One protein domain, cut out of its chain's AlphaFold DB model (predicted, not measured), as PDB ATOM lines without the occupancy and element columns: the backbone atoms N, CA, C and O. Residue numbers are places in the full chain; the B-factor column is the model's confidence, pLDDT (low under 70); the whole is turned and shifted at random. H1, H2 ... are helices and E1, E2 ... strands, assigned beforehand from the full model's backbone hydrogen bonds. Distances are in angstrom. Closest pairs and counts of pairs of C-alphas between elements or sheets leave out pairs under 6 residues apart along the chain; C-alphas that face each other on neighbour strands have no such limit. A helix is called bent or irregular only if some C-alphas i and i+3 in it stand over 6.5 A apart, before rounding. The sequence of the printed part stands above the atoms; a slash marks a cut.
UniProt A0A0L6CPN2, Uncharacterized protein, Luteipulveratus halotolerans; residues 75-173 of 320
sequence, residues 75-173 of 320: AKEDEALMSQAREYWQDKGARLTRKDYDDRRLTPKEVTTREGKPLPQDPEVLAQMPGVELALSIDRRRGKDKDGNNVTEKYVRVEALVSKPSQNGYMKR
ATOM      1  N   ALA A  75     179.184 187.492 233.278       88.81
ATOM      2  CA  ALA A  75     179.651 187.718 234.642       88.81
ATOM      3  C   ALA A  75     180.853 188.673 234.681       88.81
ATOM      4  O   ALA A  75     180.871 189.572 235.516       88.81
ATOM      5  N   LYS A  76     181.807 188.538 233.751       91.12
ATOM      6  CA  LYS A  76     182.952 189.457 233.637       91.12
ATOM      7  C   LYS A  76     182.533 190.867 233.217       91.12
ATOM      8  O   LYS A  76     183.048 191.842 233.757       91.12
ATOM      9  N   GLU A  77     181.556 190.996 232.321       89.81
ATOM     10  CA  GLU A  77     180.936 192.289 232.005       89.81
ATOM     11  C   GLU A  77     180.269 192.916 233.237       89.81
ATOM     12  O   GLU A  77     180.464 194.100 233.515       89.81
ATOM     13  N   ASP A  78     179.485 192.127 233.978       91.50
ATOM     14  CA  ASP A  78     178.795 192.580 235.187       91.50
ATOM     15  C   ASP A  78     179.814 193.013 236.267       91.50
ATOM     16  O   ASP A  78     179.625 194.042 236.920       91.50
ATOM     17  N   GLU A  79     180.917 192.276 236.426       92.56
ATOM     18  CA  GLU A  79     182.022 192.605 237.333       92.56
ATOM     19  C   GLU A  79     182.721 193.909 236.931       92.56
ATOM     20  O   GLU A  79     182.894 194.792 237.775       92.56
ATOM     21  N   ALA A  80     183.057 194.075 235.650       92.56
ATOM     22  CA  ALA A  80     183.683 195.292 235.138       92.56
ATOM     23  C   ALA A  80     182.783 196.524 235.340       92.56
ATOM     24  O   ALA A  80     183.248 197.551 235.839       92.56
ATOM     25  N   LEU A  81     181.485 196.410 235.025       93.62
ATOM     26  CA  LEU A  81     180.497 197.472 235.252       93.62
ATOM     27  C   LEU A  81     180.386 197.839 236.737       93.62
ATOM     28  O   LEU A  81     180.391 199.019 237.092       93.62
ATOM     29  N   MET A  82     180.309 196.837 237.616       94.81
ATOM     30  CA  MET A  82     180.258 197.063 239.061       94.81
ATOM     31  C   MET A  82     181.548 197.688 239.589       94.81
ATOM     32  O   MET A  82     181.473 198.555 240.457       94.81
ATOM     33  N   SER A  83     182.714 197.277 239.087       95.38
ATOM     34  CA  SER A  83     184.006 197.840 239.483       95.38
ATOM     35  C   SER A  83     184.104 199.317 239.106       95.38
ATOM     36  O   SER A  83     184.380 200.142 239.974       95.38
ATOM     37  N   GLN A  84     183.773 199.665 237.858       95.31
ATOM     38  CA  GLN A  84     183.758 201.057 237.391       95.31
ATOM     39  C   GLN A  84     182.785 201.921 238.202       95.31
ATOM     40  O   GLN A  84     183.122 203.027 238.617       95.31
ATOM     41  N   ALA A  85     181.581 201.414 238.484       95.62
ATOM     42  CA  ALA A  85     180.616 202.157 239.286       95.62
ATOM     43  C   ALA A  85     181.052 202.307 240.750       95.62
ATOM     44  O   ALA A  85     180.812 203.354 241.348       95.62
ATOM     45  N   ARG A  86     181.690 201.291 241.343       96.38
ATOM     46  CA  ARG A  86     182.238 201.389 242.705       96.38
ATOM     47  C   ARG A  86     183.295 202.478 242.789       96.38
ATOM     48  O   ARG A  86     183.208 203.298 243.695       96.38
ATOM     49  N   GLU A  87     184.227 202.499 241.842       96.25
ATOM     50  CA  GLU A  87     185.272 203.519 241.760       96.25
ATOM     51  C   GLU A  87     184.661 204.919 241.617       96.25
ATOM     52  O   GLU A  87     184.955 205.796 242.426       96.25
ATOM     53  N   TYR A  88     183.712 205.093 240.689       95.88
ATOM     54  CA  TYR A  88     182.985 206.353 240.505       95.88
ATOM     55  C   TYR A  88     182.327 206.853 241.799       95.88
ATOM     56  O   TYR A  88     182.480 208.009 242.190       95.88
ATOM     57  N   TRP A  89     181.586 205.986 242.492       95.38
ATOM     58  CA  TRP A  89     180.860 206.385 243.698       95.38
ATOM     59  C   TRP A  89     181.778 206.594 244.904       95.38
ATOM     60  O   TRP A  89     181.494 207.457 245.734       95.38
ATOM     61  N   GLN A  90     182.877 205.847 244.999       93.75
ATOM     62  CA  GLN A  90     183.890 206.055 246.034       93.75
ATOM     63  C   GLN A  90     184.632 207.382 245.844       93.75
ATOM     64  O   GLN A  90     184.815 208.094 246.828       93.75
ATOM     65  N   ASP A  91     184.978 207.751 244.606       94.06
ATOM     66  CA  ASP A  91     185.579 209.054 244.278       94.06
ATOM     67  C   ASP A  91     184.653 210.222 244.662       94.06
ATOM     68  O   ASP A  91     185.074 211.218 245.249       94.06
ATOM     69  N   LYS A  92     183.341 210.043 244.473       92.00
ATOM     70  CA  LYS A  92     182.300 210.984 244.925       92.00
ATOM     71  C   LYS A  92     182.065 210.985 246.446       92.00
ATOM     72  O   LYS A  92     181.167 211.684 246.921       92.00
ATOM     73  N   GLY A  93     182.833 210.212 247.216       90.19
ATOM     74  CA  GLY A  93     182.745 210.134 248.676       90.19
ATOM     75  C   GLY A  93     181.567 209.310 249.206       90.19
ATOM     76  O   GLY A  93     181.252 209.385 250.395       90.19
ATOM     77  N   ALA A  94     180.899 208.524 248.356       93.94
ATOM     78  CA  ALA A  94     179.765 207.714 248.776       93.94
ATOM     79  C   ALA A  94     180.205 206.543 249.665       93.94
ATOM     80  O   ALA A  94     181.152 205.811 249.367       93.94
ATOM     81  N   ARG A  95     179.437 206.286 250.727       94.00
ATOM     82  CA  ARG A  95     179.568 205.048 251.503       94.00
ATOM     83  C   ARG A  95     178.816 203.928 250.810       94.00
ATOM     84  O   ARG A  95     177.590 203.946 250.760       94.00
ATOM     85  N   LEU A  96     179.551 202.955 250.290       94.44
ATOM     86  CA  LEU A  96     178.960 201.806 249.618       94.44
ATOM     87  C   LEU A  96     178.562 200.722 250.618       94.44
ATOM     88  O   LEU A  96     179.310 200.396 251.537       94.44
ATOM     89  N   THR A  97     177.392 200.133 250.403       93.12
ATOM     90  CA  THR A  97     176.874 199.011 251.187       93.12
ATOM     91  C   THR A  97     176.348 197.917 250.267       93.12
ATOM     92  O   THR A  97     176.047 198.134 249.094       93.12
ATOM     93  N   ARG A  98     176.186 196.718 250.820       88.38
ATOM     94  CA  ARG A  98     175.333 195.683 250.238       88.38
ATOM     95  C   ARG A  98     173.891 195.894 250.703       88.38
ATOM     96  O   ARG A  98     173.688 196.319 251.843       88.38
ATOM     97  N   LYS A  99     172.923 195.604 249.831       85.19
ATOM     98  CA  LYS A  99     171.506 195.482 250.180       85.19
ATOM     99  C   LYS A  99     171.131 194.009 250.141       85.19
ATOM    100  O   LYS A  99     171.253 193.373 249.095       85.19
ATOM    101  N   ASP A 100     170.697 193.489 251.277       79.69
ATOM    102  CA  ASP A 100     170.195 192.125 251.386       79.69
ATOM    103  C   ASP A 100     168.666 192.113 251.290       79.69
ATOM    104  O   ASP A 100     168.009 193.149 251.403       79.69
ATOM    105  N   TYR A 101     168.089 190.936 251.057       72.06
ATOM    106  CA  TYR A 101     166.642 190.790 250.881       72.06
ATOM    107  C   TYR A 101     165.839 191.270 252.106       72.06
ATOM    108  O   TYR A 101     164.822 191.939 251.947       72.06
ATOM    109  N   ASP A 102     166.344 191.003 253.315       73.44
ATOM    110  CA  ASP A 102     165.706 191.376 254.587       73.44
ATOM    111  C   ASP A 102     166.172 192.736 255.137       73.44
ATOM    112  O   ASP A 102     166.007 193.036 256.325       73.44
ATOM    113  N   ASP A 103     166.778 193.575 254.297       78.06
ATOM    114  CA  ASP A 103     167.260 194.887 254.708       78.06
ATOM    115  C   ASP A 103     166.101 195.826 255.075       78.06
ATOM    116  O   ASP A 103     165.264 196.184 254.245       78.06
ATOM    117  N   ARG A 104     166.059 196.238 256.348       78.88
ATOM    118  CA  ARG A 104     165.016 197.111 256.914       78.88
ATOM    119  C   ARG A 104     165.401 198.593 256.941       78.88
ATOM    120  O   ARG A 104     164.697 199.383 257.577       78.88
ATOM    121  N   ARG A 105     166.522 198.984 256.324       88.81
ATOM    122  CA  ARG A 105     166.879 200.404 256.168       88.81
ATOM    123  C   ARG A 105     165.834 201.113 255.306       88.81
ATOM    124  O   ARG A 105     165.277 200.534 254.379       88.81
ATOM    125  N   LEU A 106     165.551 202.369 255.643       88.81
ATOM    126  CA  LEU A 106     164.570 203.173 254.914       88.81
ATOM    127  C   LEU A 106     165.193 203.749 253.644       88.81
ATOM    128  O   LEU A 106     166.385 204.043 253.610       88.81
ATOM    129  N   THR A 107     164.377 203.988 252.628       91.12
ATOM    130  CA  THR A 107     164.782 204.742 251.439       91.12
ATOM    131  C   THR A 107     164.592 206.252 251.654       91.12
ATOM    132  O   THR A 107     163.775 206.660 252.485       91.12
ATOM    133  N   PRO A 108     165.267 207.126 250.879       89.56
ATOM    134  CA  PRO A 108     165.077 208.578 250.960       89.56
ATOM    135  C   PRO A 108     163.624 209.042 250.796       89.56
ATOM    136  O   PRO A 108     163.235 210.067 251.343       89.56
ATOM    137  N   LYS A 109     162.792 208.277 250.075       87.75
ATOM    138  CA  LYS A 109     161.365 208.587 249.883       87.75
ATOM    139  C   LYS A 109     160.539 208.400 251.160       87.75
ATOM    140  O   LYS A 109     159.480 209.015 251.296       87.75
ATOM    141  N   GLU A 110     161.022 207.561 252.070       86.44
ATOM    142  CA  GLU A 110     160.373 207.181 253.326       86.44
ATOM    143  C   GLU A 110     160.853 208.011 254.517       86.44
ATOM    144  O   GLU A 110     160.422 207.767 255.646       86.44
ATOM    145  N   VAL A 111     161.733 208.987 254.293       88.19
ATOM    146  CA  VAL A 111     162.243 209.868 255.340       88.19
ATOM    147  C   VAL A 111     162.135 211.339 254.952       88.19
ATOM    148  O   VAL A 111     162.077 211.706 253.780       88.19
ATOM    149  N   THR A 112     162.101 212.192 255.965       87.25
ATOM    150  CA  THR A 112     162.173 213.648 255.857       87.25
ATOM    151  C   THR A 112     163.265 214.176 256.780       87.25
ATOM    152  O   THR A 112     163.714 213.489 257.702       87.25
ATOM    153  N   THR A 113     163.712 215.408 256.548       86.88
ATOM    154  CA  THR A 113     164.540 216.136 257.516       86.88
ATOM    155  C   THR A 113     163.751 216.402 258.804       86.88
ATOM    156  O   THR A 113     162.524 216.286 258.831       86.88
ATOM    157  N   ARG A 114     164.429 216.813 259.885       79.56
ATOM    158  CA  ARG A 114     163.748 217.295 261.110       79.56
ATOM    159  C   ARG A 114     162.752 218.431 260.851       79.56
ATOM    160  O   ARG A 114     161.765 218.526 261.565       79.56
ATOM    161  N   GLU A 115     162.983 219.241 259.820       77.50
ATOM    162  CA  GLU A 115     162.086 220.321 259.378       77.50
ATOM    163  C   GLU A 115     160.901 219.821 258.527       77.50
ATOM    164  O   GLU A 115     160.142 220.623 257.996       77.50
ATOM    165  N   GLY A 116     160.762 218.505 258.325       76.38
ATOM    166  CA  GLY A 116     159.677 217.912 257.538       76.38
ATOM    167  C   GLY A 116     159.887 217.945 256.020       76.38
ATOM    168  O   GLY A 116     159.013 217.501 255.277       76.38
ATOM    169  N   LYS A 117     161.042 218.411 255.530       82.25
ATOM    170  CA  LYS A 117     161.323 218.487 254.087       82.25
ATOM    171  C   LYS A 117     161.699 217.110 253.524       82.25
ATOM    172  O   LYS A 117     162.440 216.376 254.184       82.25
ATOM    173  N   PRO A 118     161.228 216.738 252.319       86.12
ATOM    174  CA  PRO A 118     161.652 215.504 251.665       86.12
ATOM    175  C   PRO A 118     163.148 215.548 251.337       86.12
ATOM    176  O   PRO A 118     163.703 216.615 251.070       86.12
ATOM    177  N   LEU A 119     163.791 214.381 251.342       87.38
ATOM    178  CA  LEU A 119     165.166 214.262 250.865       87.38
ATOM    179  C   LEU A 119     165.221 214.409 249.331       87.38
ATOM    180  O   LEU A 119     164.245 214.082 248.644       87.38
ATOM    181  N   PRO A 120     166.353 214.888 248.781       90.50
ATOM    182  CA  PRO A 120     166.574 214.918 247.340       90.50
ATOM    183  C   PRO A 120     166.516 213.505 246.746       90.50
ATOM    184  O   PRO A 120     166.699 212.511 247.446       90.50
ATOM    185  N   GLN A 121     166.246 213.412 245.444       87.06
ATOM    186  CA  GLN A 121     166.250 212.128 244.727       87.06
ATOM    187  C   GLN A 121     167.544 211.872 243.954       87.06
ATOM    188  O   GLN A 121     167.765 210.745 243.522       87.06
ATOM    189  N   ASP A 122     168.375 212.901 243.785       92.19
ATOM    190  CA  ASP A 122     169.662 212.795 243.110       92.19
ATOM    191  C   ASP A 122     170.637 211.952 243.954       92.19
ATOM    192  O   ASP A 122     170.954 212.348 245.085       92.19
ATOM    193  N   PRO A 123     171.115 210.800 243.443       91.62
ATOM    194  CA  PRO A 123     172.055 209.946 244.156       91.62
ATOM    195  C   PRO A 123     173.377 210.638 244.518       91.62
ATOM    196  O   PRO A 123     173.941 210.307 245.557       91.62
ATOM    197  N   GLU A 124     173.856 211.613 243.732       92.88
ATOM    198  CA  GLU A 124     175.096 212.345 244.047       92.88
ATOM    199  C   GLU A 124     174.934 213.254 245.259       92.88
ATOM    200  O   GLU A 124     175.801 213.296 246.130       92.88
ATOM    201  N   VAL A 125     173.787 213.928 245.363       93.38
ATOM    202  CA  VAL A 125     173.465 214.742 246.539       93.38
ATOM    203  C   VAL A 125     173.252 213.841 247.754       93.38
ATOM    204  O   VAL A 125     173.772 214.118 248.833       93.38
ATOM    205  N   LEU A 126     172.525 212.734 247.578       92.81
ATOM    206  CA  LEU A 126     172.259 211.757 248.634       92.81
ATOM    207  C   LEU A 126     173.542 211.115 249.175       92.81
ATOM    208  O   LEU A 126     173.638 210.913 250.383       92.81
ATOM    209  N   ALA A 127     174.529 210.836 248.320       92.38
ATOM    210  CA  ALA A 127     175.808 210.233 248.703       92.38
ATOM    211  C   ALA A 127     176.557 211.027 249.783       92.38
ATOM    212  O   ALA A 127     177.262 210.442 250.604       92.38
ATOM    213  N   GLN A 128     176.383 212.349 249.794       91.94
ATOM    214  CA  GLN A 128     177.052 213.264 250.720       91.94
ATOM    215  C   GLN A 128     176.270 213.461 252.028       91.94
ATOM    216  O   GLN A 128     176.760 214.094 252.965       91.94
ATOM    217  N   MET A 129     175.042 212.940 252.115       91.81
ATOM    218  CA  MET A 129     174.185 213.148 253.275       91.81
ATOM    219  C   MET A 129     174.578 212.227 254.450       91.81
ATOM    220  O   MET A 129     174.870 211.039 254.260       91.81
ATOM    221  N   PRO A 130     174.545 212.730 255.702       91.38
ATOM    222  CA  PRO A 130     174.756 211.915 256.898       91.38
ATOM    223  C   PRO A 130     173.845 210.686 256.918       91.38
ATOM    224  O   PRO A 130     172.729 210.725 256.429       91.38
ATOM    225  N   GLY A 131     174.301 209.565 257.474       90.31
ATOM    226  CA  GLY A 131     173.512 208.322 257.501       90.31
ATOM    227  C   GLY A 131     173.087 207.700 256.162       90.31
ATOM    228  O   GLY A 131     172.472 206.640 256.209       90.31
ATOM    229  N   VAL A 132     173.385 208.303 255.005       94.25
ATOM    230  CA  VAL A 132     173.066 207.715 253.699       94.25
ATOM    231  C   VAL A 132     174.215 206.831 253.214       94.25
ATOM    232  O   VAL A 132     175.394 207.176 253.347       94.25
ATOM    233  N   GLU A 133     173.841 205.670 252.687       94.69
ATOM    234  CA  GLU A 133     174.704 204.657 252.083       94.69
ATOM    235  C   GLU A 133     174.121 204.263 250.720       94.69
ATOM    236  O   GLU A 133     172.900 204.243 250.549       94.69
ATOM    237  N   LEU A 134     174.968 203.948 249.741       96.06
ATOM    238  CA  LEU A 134     174.541 203.527 248.408       96.06
ATOM    239  C   LEU A 134     174.741 202.022 248.225       96.06
ATOM    240  O   LEU A 134     175.844 201.498 248.384       96.06
ATOM    241  N   ALA A 135     173.673 201.332 247.849       95.12
ATOM    242  CA  ALA A 135     173.706 199.967 247.361       95.12
ATOM    243  C   ALA A 135     173.744 199.964 245.831       95.12
ATOM    244  O   ALA A 135     172.910 200.583 245.169       95.12
ATOM    245  N   LEU A 136     174.726 199.254 245.283       95.56
ATOM    246  CA  LEU A 136     174.908 199.086 243.846       95.56
ATOM    247  C   LEU A 136     174.474 197.678 243.440       95.56
ATOM    248  O   LEU A 136     174.822 196.699 244.104       95.56
ATOM    249  N   SER A 137     173.752 197.571 242.330       93.94
ATOM    250  CA  SER A 137     173.347 196.286 241.754       93.94
ATOM    251  C   SER A 137     173.266 196.374 240.236       93.94
ATOM    252  O   SER A 137     172.889 197.418 239.708       93.94
ATOM    253  N   ILE A 138     173.541 195.274 239.536       94.12
ATOM    254  CA  ILE A 138     173.275 195.181 238.099       94.12
ATOM    255  C   ILE A 138     171.777 194.994 237.871       94.12
ATOM    256  O   ILE A 138     171.170 194.067 238.409       94.12
ATOM    257  N   ASP A 139     171.199 195.850 237.033       92.44
ATOM    258  CA  ASP A 139     169.827 195.724 236.556       92.44
ATOM    259  C   ASP A 139     169.816 195.632 235.019       92.44
ATOM    260  O   ASP A 139     170.781 195.983 234.331       92.44
ATOM    261  N   ARG A 140     168.735 195.074 234.473       91.62
ATOM    262  CA  ARG A 140     168.593 194.767 233.047       91.62
ATOM    263  C   ARG A 140     167.273 195.317 232.543       91.62
ATOM    264  O   ARG A 140     166.203 194.845 232.925       91.62
ATOM    265  N   ARG A 141     167.334 196.277 231.623       88.25
ATOM    266  CA  ARG A 141     166.145 196.823 230.971       88.25
ATOM    267  C   ARG A 141     165.966 196.176 229.607       88.25
ATOM    268  O   ARG A 141     166.820 196.290 228.736       88.25
ATOM    269  N   ARG A 142     164.827 195.511 229.410       90.06
ATOM    270  CA  ARG A 142     164.412 195.048 228.081       90.06
ATOM    271  C   ARG A 142     163.783 196.207 227.319       90.06
ATOM    272  O   ARG A 142     162.926 196.909 227.857       90.06
ATOM    273  N   GLY A 143     164.190 196.381 226.074       88.12
ATOM    274  CA  GLY A 143     163.682 197.406 225.176       88.12
ATOM    275  C   GLY A 143     163.740 196.957 223.724       88.12
ATOM    276  O   GLY A 143     164.051 195.801 223.427       88.12
ATOM    277  N   LYS A 144     163.426 197.890 222.828       89.75
ATOM    278  CA  LYS A 144     163.643 197.732 221.393       89.75
ATOM    279  C   LYS A 144     164.663 198.756 220.919       89.75
ATOM    280  O   LYS A 144     164.629 199.892 221.389       89.75
ATOM    281  N   ASP A 145     165.558 198.354 220.026       86.81
ATOM    282  CA  ASP A 145     166.417 199.303 219.319       86.81
ATOM    283  C   ASP A 145     165.617 200.119 218.285       86.81
ATOM    284  O   ASP A 145     164.397 199.974 218.142       86.81
ATOM    285  N   LYS A 146     166.315 201.005 217.565       85.00
ATOM    286  CA  LYS A 146     165.726 201.856 216.518       85.00
ATOM    287  C   LYS A 146     165.140 201.049 215.351       85.00
ATOM    288  O   LYS A 146     164.269 201.563 214.657       85.00
ATOM    289  N   ASP A 147     165.573 199.802 215.192       86.81
ATOM    290  CA  ASP A 147     165.164 198.885 214.130       86.81
ATOM    291  C   ASP A 147     164.072 197.899 214.602       86.81
ATOM    292  O   ASP A 147     163.597 197.058 213.839       86.81
ATOM    293  N   GLY A 148     163.626 198.014 215.858       86.50
ATOM    294  CA  GLY A 148     162.564 197.197 216.442       86.50
ATOM    295  C   GLY A 148     163.017 195.844 217.001       86.50
ATOM    296  O   GLY A 148     162.154 195.070 217.441       86.50
ATOM    297  N   ASN A 149     164.322 195.554 217.036       88.50
ATOM    298  CA  ASN A 149     164.867 194.328 217.616       88.50
ATOM    299  C   ASN A 149     164.872 194.400 219.140       88.50
ATOM    300  O   ASN A 149     165.117 195.450 219.728       88.50
ATOM    301  N   ASN A 150     164.648 193.261 219.796       87.69
ATOM    302  CA  ASN A 150     164.717 193.182 221.251       87.69
ATOM    303  C   ASN A 150     166.167 193.341 221.722       87.69
ATOM    304  O   ASN A 150     167.019 192.516 221.395       87.69
ATOM    305  N   VAL A 151     166.415 194.345 222.559       86.75
ATOM    306  CA  VAL A 151     167.715 194.586 223.189       86.75
ATOM    307  C   VAL A 151     167.553 194.552 224.703       86.75
ATOM    308  O   VAL A 151     166.529 194.965 225.252       86.75
ATOM    309  N   THR A 152     168.559 194.013 225.387       85.62
ATOM    310  CA  THR A 152     168.666 194.097 226.845       85.62
ATOM    311  C   THR A 152     169.819 195.024 227.181       85.62
ATOM    312  O   THR A 152     170.973 194.683 226.947       85.62
ATOM    313  N   GLU A 153     169.498 196.193 227.720       86.81
ATOM    314  CA  GLU A 153     170.481 197.146 228.219       86.81
ATOM    315  C   GLU A 153     170.826 196.792 229.669       86.81
ATOM    316  O   GLU A 153     169.938 196.658 230.520       86.81
ATOM    317  N   LYS A 154     172.119 196.606 229.941       90.06
ATOM    318  CA  LYS A 154     172.653 196.419 231.291       90.06
ATOM    319  C   LYS A 154     173.113 197.765 231.834       90.06
ATOM    320  O   LYS A 154     173.798 198.504 231.136       90.06
ATOM    321  N   TYR A 155     172.776 198.056 233.081       91.50
ATOM    322  CA  TYR A 155     173.231 199.262 233.765       91.50
ATOM    323  C   TYR A 155     173.378 199.000 235.264       91.50
ATOM    324  O   TYR A 155     172.786 198.069 235.818       91.50
ATOM    325  N   VAL A 156     174.175 199.833 235.930       94.50
ATOM    326  CA  VAL A 156     174.292 199.797 237.388       94.50
ATOM    327  C   VAL A 156     173.155 200.615 237.982       94.50
ATOM    328  O   VAL A 156     173.063 201.828 237.793       94.50
ATOM    329  N   ARG A 157     172.280 199.944 238.721       94.31
ATOM    330  CA  ARG A 157     171.266 200.589 239.543       94.31
ATOM    331  C   ARG A 157     171.893 201.031 240.858       94.31
ATOM    332  O   ARG A 157     172.536 200.238 241.545       94.31
ATOM    333  N   VAL A 158     171.652 202.290 241.201       95.12
ATOM    334  CA  VAL A 158     172.095 202.920 242.445       95.12
ATOM    335  C   VAL A 158     170.881 203.115 243.337       95.12
ATOM    336  O   VAL A 158     169.908 203.758 242.941       95.12
ATOM    337  N   GLU A 159     170.922 202.553 244.537       93.94
ATOM    338  CA  GLU A 159     169.861 202.691 245.524       93.94
ATOM    339  C   GLU A 159     170.412 203.295 246.813       93.94
ATOM    340  O   GLU A 159     171.327 202.754 247.422       93.94
ATOM    341  N   ALA A 160     169.845 204.421 247.239       94.69
ATOM    342  CA  ALA A 160     170.209 205.049 248.499       94.69
ATOM    343  C   ALA A 160     169.419 204.440 249.663       94.69
ATOM    344  O   ALA A 160     168.198 204.269 249.586       94.69
ATOM    345  N   LEU A 161     170.121 204.165 250.757       94.25
ATOM    346  CA  LEU A 161     169.599 203.600 251.994       94.25
ATOM    347  C   LEU A 161     169.973 204.513 253.158       94.25
ATOM    348  O   LEU A 161     171.095 205.005 253.250       94.25
ATOM    349  N   VAL A 162     169.021 204.737 254.058       92.31
ATOM    350  CA  VAL A 162     169.170 205.624 255.210       92.31
ATOM    351  C   VAL A 162     169.343 204.780 256.466       92.31
ATOM    352  O   VAL A 162     168.391 204.211 257.015       92.31
ATOM    353  N   SER A 163     170.581 204.721 256.935       89.38
ATOM    354  CA  SER A 163     170.989 204.046 258.159       89.38
ATOM    355  C   SER A 163     170.723 204.928 259.377       89.38
ATOM    356  O   SER A 163     171.074 206.107 259.414       89.38
ATOM    357  N   LYS A 164     170.100 204.345 260.411       87.38
ATOM    358  CA  LYS A 164     169.806 204.996 261.706       87.38
ATOM    359  C   LYS A 164     169.229 206.419 261.539       87.38
ATOM    360  O   LYS A 164     169.836 207.387 262.001       87.38
ATOM    361  N   PRO A 165     168.058 206.568 260.889       85.75
ATOM    362  CA  PRO A 165     167.533 207.866 260.461       85.75
ATOM    363  C   PRO A 165     167.438 208.889 261.601       85.75
ATOM    364  O   PRO A 165     167.896 210.015 261.449       85.75
ATOM    365  N   SER A 166     166.949 208.487 262.778       84.50
ATOM    366  CA  SER A 166     166.813 209.378 263.939       84.50
ATOM    367  C   SER A 166     168.146 209.930 264.456       84.50
ATOM    368  O   SER A 166     168.210 211.092 264.862       84.50
ATOM    369  N   GLN A 167     169.215 209.125 264.409       88.75
ATOM    370  CA  GLN A 167     170.563 209.542 264.813       88.75
ATOM    371  C   GLN A 167     171.172 210.525 263.808       88.75
ATOM    372  O   GLN A 167     171.905 211.423 264.205       88.75
ATOM    373  N   ASN A 168     170.812 210.400 262.528       87.69
ATOM    374  CA  ASN A 168     171.306 211.248 261.442       87.69
ATOM    375  C   ASN A 168     170.388 212.442 261.121       87.69
ATOM    376  O   ASN A 168     170.553 213.093 260.095       87.69
ATOM    377  N   GLY A 169     169.432 212.766 262.001       85.19
ATOM    378  CA  GLY A 169     168.590 213.957 261.846       85.19
ATOM    379  C   GLY A 169     167.422 213.795 260.869       85.19
ATOM    380  O   GLY A 169     166.890 214.795 260.385       85.19
ATOM    381  N   TYR A 170     166.990 212.560 260.616       88.75
ATOM    382  CA  TYR A 170     165.834 212.249 259.783       88.75
ATOM    383  C   TYR A 170     164.671 211.688 260.592       88.75
ATOM    384  O   TYR A 170     164.844 211.023 261.617       88.75
ATOM    385  N   MET A 171     163.467 211.920 260.089       83.62
ATOM    386  CA  MET A 171     162.233 211.346 260.606       83.62
ATOM    387  C   MET A 171     161.616 210.440 259.550       83.62
ATOM    388  O   MET A 171     161.697 210.724 258.359       83.62
ATOM    389  N   LYS A 172     160.993 209.337 259.975       83.00
ATOM    390  CA  LYS A 172     160.213 208.506 259.056       83.00
ATOM    391  C   LYS A 172     159.022 209.324 258.563       83.00
ATOM    392  O   LYS A 172     158.253 209.835 259.378       83.00
ATOM    393  N   ARG A 173     158.863 209.412 257.247       76.25
ATOM    394  CA  ARG A 173     157.754 210.104 256.603       76.25
ATOM    395  C   ARG A 173     156.443 209.434 257.010       76.25
ATOM    396  O   ARG A 173     156.254 208.235 256.810       76.25
TER     397      ARG A 173
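Overview. This is residues 75 to 173 of the 320 residues of an uncharacterized protein of Luteipulveratus halotolerans (UniProt A0A0L6CPN2). A long, bent hairpin of two strands, E2 and E3, makes the long axis, with the helix H1 packed on it through residues 77 to 90. At the end away from the hairpin's turn, residues 145 to 149, the two short strands E1 and E4 pair in a small head, and the short helix H2 packs near the hairpin's base. The printed part has 99 residues, with two named helices and four named strands in the order H1, E1, H2, E2, E3, E4; both two-stranded sheets, E2 with E3 and E1 with E4, are antiparallel, and the class is mixed, helices and strands. The whole is loose, with a radius of gyration of the C-alphas of 16.0 A, and elongated, spanning 50 by 26 by 26 A.

Arrangement. E2, residues 132 to 144, and E3, residues 150 to 162, form a hairpin and are antiparallel, at 163 degrees between their directions. N 133 and O 161 are 2.9 A apart and N 157 and O 137 are 2.8 A apart, within hydrogen-bond range. E2 bends by 54 degrees at residue 137. The closest C-alphas of H1, residues 75 to 91, and E2 are those of Asp 78 and Ile 138, 6.8 A apart; those of H1 and E3 are Met 82 and Val 156, 6.8 A. The closest C-alphas of H2, residues 123 to 127, and E2 are those of Leu 126 and Val 132, 6.5 A apart. H1 and H2 are only just apart, with closest C-alphas at 8.1 A. Residues 96 to 97 pair with residues 134 to 135 of E2, parallel. E1, residues 111 to 113, and E4, residues 170 to 172, are antiparallel at 143 degrees, with N 112 and O 171 within hydrogen-bond range at 2.8 A. E2 and E4 are apart. In H1 and H2 every O i to N i+4 pair is within hydrogen-bond range.

Along the chain. E2 measures 35.1 A from first to last C-alpha, beginning at C-alpha 132, (173.066, 207.715, 253.699). E3 measures 36.4 A and ends at C-alpha 162, (169.170, 205.624, 255.210). H1 measures 24.1 A and begins at C-alpha 75, (179.651, 187.718, 234.642). H2, E1 and E4 are short, at 5.9 A, 7.0 A and 6.8 A.

Size, cuts and confidence. The two C-alphas farthest apart are those of Asp 147 and Gln 167, 52.1 A. The printed part has no cut. The link from H1 to E1, 19 residues, is long; the links from H2 to E2 and from E2 to E3 are tight. The mean pLDDT of the printed part is 89.4, and no printed residue is under 70.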